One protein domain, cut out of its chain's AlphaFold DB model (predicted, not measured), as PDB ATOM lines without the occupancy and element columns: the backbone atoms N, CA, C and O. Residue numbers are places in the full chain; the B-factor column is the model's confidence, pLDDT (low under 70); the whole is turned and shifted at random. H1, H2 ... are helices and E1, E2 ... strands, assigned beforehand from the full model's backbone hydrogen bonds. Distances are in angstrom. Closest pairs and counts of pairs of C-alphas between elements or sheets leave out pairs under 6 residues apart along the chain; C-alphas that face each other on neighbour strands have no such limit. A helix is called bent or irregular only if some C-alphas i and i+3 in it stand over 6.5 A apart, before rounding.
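What this domain is: This is residues 2 to 42 of the 143 residues of the protein "Putative transposase, YhgA-like" of Fibrobacter sp. UWH6 (UniProt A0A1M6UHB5). What shape does the printed part make? It is a flat, open loop of chain, with a pair of parallel strands, E1 and E2, side by side along one long side, and two short helices, H1 and H2, toward the end away from the strands' last residues. After E1 the chain turns and runs back along the other long side through residues 11 to 15 to H1, and H2 and residues 30 to 33 lead back to E2, leaving the middle open. What is it made of? There are 41 printed residues with two named strands and two named helices, in the order E1, H1, H2, E2; the class is mixed, and the sheet, order E1, E2, is parallel. How tightly is it gathered? It is loose, with a radius of gyration of the C-alphas of 11.8 A and spans of 33 by 18 by 10 A.

How they stand to each other: How do the strands pair? E1, residues 2 to 6, and E2, residues 34 to 38, are parallel neighbours with 20 degrees between their directions. N 4 and O 35 are 2.8 A apart and N 37 and O 4 are 2.9 A apart, both within hydrogen-bond range. What joins them? H1, residues 16 to 20, and H2, residues 23 to 29, come between them in a strand-helix-strand unit, two parallel neighbour strands with helices between, and its crossover is right-handed. Do the helices meet? H1 and H2 only just touch, with 3 pairs of C-alphas within 8 A, the closest being those of Leu 18 and Gln 26 at 6.8 A. E1 and H2 are apart, and H1 and E2 are apart. How do the helix backbones run? O i to N i+4 pairs are within hydrogen-bond range in 0 of 1 in H1 and 1 of 3 in H2, and O i to N i+3 pairs in 2 of 2 and 3 of 4.

Where its parts are: Where does the printed part begin? E1 starts at C-alpha 2 (147.300, 155.712, 46.175) and is 12.9 A long. Where are the helices? H1, 7.8 A long, starts at C-alpha 16 (132.007, 160.953, 43.874). H2 is 10.1 A long and neither bent nor irregular, but only just: C-alphas 24 and 27 are 6.3 A apart. Where does the last strand end? E2, 13.1 A long, ends at C-alpha 38 (137.794, 154.117, 56.511).

The domain as a whole: How large is it? The two C-alphas farthest apart, of Glu 24 and Lys 40, are 33.0 A apart. Is it continuous? The printed part has no cut; the links H1 to H2 and H2 to E2 are tight, and E1 to H1 is short. How confident is the model? The mean pLDDT of the printed part is 80.8, and no printed residue is under 70.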
ATOM      1  N   ALA A   2     147.396 154.888  44.977       79.88
ATOM      2  CA  ALA A   2     147.300 155.712  46.175       79.88
ATOM      3  C   ALA A   2     146.284 155.082  47.130       79.88
ATOM      4  O   ALA A   2     145.237 154.604  46.690       79.88
ATOM      5  N   ILE A   3     146.600 155.076  48.422       81.31
ATOM      6  CA  ILE A   3     145.667 154.690  49.479       81.31
ATOM      7  C   ILE A   3     145.396 155.950  50.292       81.31
ATOM      8  O   ILE A   3     146.332 156.574  50.787       81.31
ATOM      9  N   ILE A   4     144.127 156.326  50.408       84.56
ATOM     10  CA  ILE A   4     143.687 157.430  51.254       84.56
ATOM     11  C   ILE A   4     143.057 156.813  52.495       84.56
ATOM     12  O   ILE A   4     141.992 156.194  52.428       84.56
ATOM     13  N   LEU A   5     143.740 156.982  53.622       88.56
ATOM     14  CA  LEU A   5     143.227 156.615  54.935       88.56
ATOM     15  C   LEU A   5     142.410 157.777  55.490       88.56
ATOM     16  O   LEU A   5     142.855 158.926  55.446       88.56
ATOM     17  N   TYR A   6     141.238 157.489  56.044       89.19
ATOM     18  CA  TYR A   6     140.438 158.497  56.730       89.19
ATOM     19  C   TYR A   6     139.711 157.902  57.934       89.19
ATOM     20  O   TYR A   6     139.412 156.713  57.970       89.19
ATOM     21  N   ASN A   7     139.435 158.743  58.932       88.25
ATOM     22  CA  ASN A   7     138.667 158.387  60.124       88.25
ATOM     23  C   ASN A   7     137.336 159.157  60.116       88.25
ATOM     24  O   ASN A   7     137.182 160.178  60.787       88.25
ATOM     25  N   GLY A   8     136.405 158.711  59.269       82.06
ATOM     26  CA  GLY A   8     135.099 159.345  59.079       82.06
ATOM     27  C   GLY A   8     134.047 158.836  60.063       82.06
ATOM     28  O   GLY A   8     134.153 157.737  60.606       82.06
ATOM     29  N   LYS A   9     133.000 159.628  60.321       77.56
ATOM     30  CA  LYS A   9     131.785 159.108  60.974       77.56
ATOM     31  C   LYS A   9     130.987 158.234  60.007       77.56
ATOM     32  O   LYS A   9     130.600 157.138  60.389       77.56
ATOM     33  N   ASP A  10     130.855 158.710  58.775       79.56
ATOM     34  CA  ASP A  10     130.177 158.037  57.675       79.56
ATOM     35  C   ASP A  10     131.177 157.726  56.558       79.56
ATOM     36  O   ASP A  10     132.234 158.365  56.458       79.56
ATOM     37  N   ASN A  11     130.833 156.763  55.703       76.62
ATOM     38  CA  ASN A  11     131.637 156.470  54.526       76.62
ATOM     39  C   ASN A  11     131.633 157.665  53.578       76.62
ATOM     40  O   ASN A  11     130.589 158.166  53.156       76.62
ATOM     41  N   TRP A  12     132.838 158.130  53.266       79.44
ATOM     42  CA  TRP A  12     133.067 159.319  52.469       79.44
ATOM     43  C   TRP A  12     133.767 158.941  51.170       79.44
ATOM     44  O   TRP A  12     134.834 158.330  51.179       79.44
ATOM     45  N   ASP A  13     133.162 159.335  50.052       79.44
ATOM     46  CA  ASP A  13     133.752 159.205  48.725       79.44
ATOM     47  C   ASP A  13     134.126 160.597  48.177       79.44
ATOM     48  O   ASP A  13     133.283 161.267  47.563       79.44
ATOM     49  N   PRO A  14     135.376 161.067  48.374       75.38
ATOM     50  CA  PRO A  14     135.857 162.308  47.771       75.38
ATOM     51  C   PRO A  14     135.857 162.270  46.236       75.38
ATOM     52  O   PRO A  14     135.875 163.325  45.599       75.38
ATOM     53  N   LEU A  15     135.819 161.080  45.629       77.94
ATOM     54  CA  LEU A  15     135.858 160.886  44.181       77.94
ATOM     55  C   LEU A  15     134.460 160.857  43.561       77.94
ATOM     56  O   LEU A  15     134.343 160.831  42.336       77.94
ATOM     57  N   LYS A  16     133.393 160.952  44.362       82.38
ATOM     58  CA  LYS A  16     132.007 160.953  43.874       82.38
ATOM     59  C   LYS A  16     131.765 162.000  42.783       82.38
ATOM     60  O   LYS A  16     131.055 161.739  41.820       82.38
ATOM     61  N   LYS A  17     132.400 163.173  42.885       78.38
ATOM     62  CA  LYS A  17     132.299 164.234  41.865       78.38
ATOM     63  C   LYS A  17     132.960 163.859  40.534       78.38
ATOM     64  O   LYS A  17     132.534 164.347  39.495       78.38
ATOM     65  N   LEU A  18     133.962 162.981  40.547       76.19
ATOM     66  CA  LEU A  18     134.637 162.515  39.335       76.19
ATOM     67  C   LEU A  18     133.767 161.552  38.521       76.19
ATOM     68  O   LEU A  18     133.970 161.426  37.316       76.19
ATOM     69  N   GLN A  19     132.756 160.936  39.143       74.75
ATOM     70  CA  GLN A  19     131.781 160.088  38.449       74.75
ATOM     71  C   GLN A  19     130.920 160.871  37.445       74.75
ATOM     72  O   GLN A  19     130.332 160.265  36.556       74.75
ATOM     73  N   ALA A  20     130.863 162.205  37.557       82.75
ATOM     74  CA  ALA A  20     130.160 163.065  36.607       82.75
ATOM     75  C   ALA A  20     130.862 163.167  35.240       82.75
ATOM     76  O   ALA A  20     130.241 163.582  34.264       82.75
ATOM     77  N   TYR A  21     132.146 162.801  35.151       79.50
ATOM     78  CA  TYR A  21     132.886 162.804  33.892       79.50
ATOM     79  C   TYR A  21     132.706 161.477  33.135       79.50
ATOM     80  O   TYR A  21     132.617 160.424  33.773       79.50
ATOM     81  N   PRO A  22     132.729 161.489  31.788       83.38
ATOM     82  CA  PRO A  22     132.769 160.274  30.972       83.38
ATOM     83  C   PRO A  22     133.884 159.308  31.407       83.38
ATOM     84  O   PRO A  22     134.986 159.747  31.754       83.38
ATOM     85  N   LYS A  23     133.626 157.991  31.376       79.12
ATOM     86  CA  LYS A  23     134.567 156.949  31.851       79.12
ATOM     87  C   LYS A  23     135.933 157.030  31.163       79.12
ATOM     88  O   LYS A  23     136.964 156.774  31.781       79.12
ATOM     89  N   GLU A  24     135.941 157.426  29.898       80.75
ATOM     90  CA  GLU A  24     137.122 157.596  29.056       80.75
ATOM     91  C   GLU A  24     138.022 158.733  29.556       80.75
ATOM     92  O   GLU A  24     139.238 158.671  29.376       80.75
ATOM     93  N   LEU A  25     137.436 159.744  30.210       79.00
ATOM     94  CA  LEU A  25     138.138 160.886  30.798       79.00
ATOM     95  C   LEU A  25     138.561 160.633  32.249       79.00
ATOM     96  O   LEU A  25     139.599 161.136  32.676       79.00
ATOM     97  N   GLN A  26     137.828 159.796  32.990       76.12
ATOM     98  CA  GLN A  26     138.139 159.473  34.391       76.12
ATOM     99  C   GLN A  26     139.570 158.933  34.579       76.12
ATOM    100  O   GLN A  26     140.237 159.290  35.550       76.12
ATOM    101  N   ARG A  27     140.088 158.145  33.624       72.31
ATOM    102  CA  ARG A  27     141.466 157.605  33.664       72.31
ATOM    103  C   ARG A  27     142.570 158.663  33.538       72.31
ATOM    104  O   ARG A  27     143.696 158.401  33.942       72.31
ATOM    105  N   TYR A  28     142.263 159.824  32.957       75.69
ATOM    106  CA  TYR A  28     143.210 160.935  32.833       75.69
ATOM    107  C   TYR A  28     143.152 161.869  34.046       75.69
ATOM    108  O   TYR A  28     144.143 162.517  34.364       75.69
ATOM    109  N   LEU A  29     142.009 161.914  34.741       73.69
ATOM    110  CA  LEU A  29     141.816 162.724  35.948       73.69
ATOM    111  C   LEU A  29     142.490 162.111  37.182       73.69
ATOM    112  O   LEU A  29     142.929 162.837  38.070       73.69
ATOM    113  N   LEU A  30     142.594 160.781  37.233       72.56
ATOM    114  CA  LEU A  30     143.321 160.058  38.272       72.56
ATOM    115  C   LEU A  30     144.366 159.145  37.620       72.56
ATOM    116  O   LEU A  30     144.044 158.007  37.275       72.56
ATOM    117  N   PRO A  31     145.635 159.581  37.497       73.50
ATOM    118  CA  PRO A  31     146.696 158.770  36.892       73.50
ATOM    119  C   PRO A  31     147.099 157.558  37.756       73.50
ATOM    120  O   PRO A  31     148.068 156.859  37.466       73.50
ATOM    121  N   PHE A  32     146.371 157.287  38.840       73.56
ATOM    122  CA  PHE A  32     146.591 156.177  39.749       73.56
ATOM    123  C   PHE A  32     145.260 155.588  40.225       73.56
ATOM    124  O   PHE A  32     144.279 156.295  40.443       73.56
ATOM    125  N   LYS A  33     145.251 154.275  40.483       73.56
ATOM    126  CA  LYS A  33     144.173 153.639  41.251       73.56
ATOM    127  C   LYS A  33     144.172 154.201  42.672       73.56
ATOM    128  O   LYS A  33     145.224 154.175  43.319       73.56
ATOM    129  N   CYS A  34     143.021 154.686  43.124       77.12
ATOM    130  CA  CYS A  34     142.805 155.197  44.471       77.12
ATOM    131  C   CYS A  34     141.980 154.191  45.280       77.12
ATOM    132  O   CYS A  34     140.931 153.750  44.816       77.12
ATOM    133  N   ILE A  35     142.447 153.840  46.477       81.25
ATOM    134  CA  ILE A  35     141.699 153.043  47.453       81.25
ATOM    135  C   ILE A  35     141.370 153.960  48.626       81.25
ATOM    136  O   ILE A  35     142.269 154.560  49.211       81.25
ATOM    137  N   LEU A  36     140.086 154.078  48.947       85.25
ATOM    138  CA  LEU A  36     139.600 154.830  50.097       85.25
ATOM    139  C   LEU A  36     139.347 153.840  51.232       85.25
ATOM    140  O   LEU A  36     138.538 152.931  51.065       85.25
ATOM    141  N   LEU A  37     140.036 154.000  52.360       87.25
ATOM    142  CA  LEU A  37     139.895 153.104  53.505       87.25
ATOM    143  C   LEU A  37     139.475 153.890  54.747       87.25
ATOM    144  O   LEU A  37     140.247 154.702  55.268       87.25
ATOM    145  N   ASN A  38     138.259 153.621  55.224       90.50
ATOM    146  CA  ASN A  38     137.794 154.117  56.511       90.50
ATOM    147  C   ASN A  38     138.427 153.275  57.624       90.50
ATOM    148  O   ASN A  38     138.110 152.097  57.778       90.50
ATOM    149  N   VAL A  39     139.312 153.868  58.424       92.38
ATOM    150  CA  VAL A  39     140.058 153.123  59.453       92.38
ATOM    151  C   VAL A  39     139.157 152.555  60.552       92.38
ATOM    152  O   VAL A  39     139.558 151.612  61.226       92.38
ATOM    153  N   LYS A  40     137.935 153.082  60.727       89.69
ATOM    154  CA  LYS A  40     136.967 152.530  61.688       89.69
ATOM    155  C   LYS A  40     136.467 151.141  61.305       89.69
ATOM    156  O   LYS A  40     136.156 150.357  62.194       89.69
ATOM    157  N   GLU A  41     136.388 150.855  60.008       89.50
ATOM    158  CA  GLU A  41     135.894 149.577  59.481       89.50
ATOM    159  C   GLU A  41     136.987 148.501  59.452       89.50
ATOM    160  O   GLU A  41     136.699 147.317  59.293       89.50
ATOM    161  N   VAL A  42     138.251 148.895  59.623       91.06
ATOM    162  CA  VAL A  42     139.374 147.960  59.665       91.06
ATOM    163  C   VAL A  42     139.355 147.219  60.997       91.06
ATOM    164  O   VAL A  42     139.485 147.844  62.050       91.06
TER     165      VAL A  42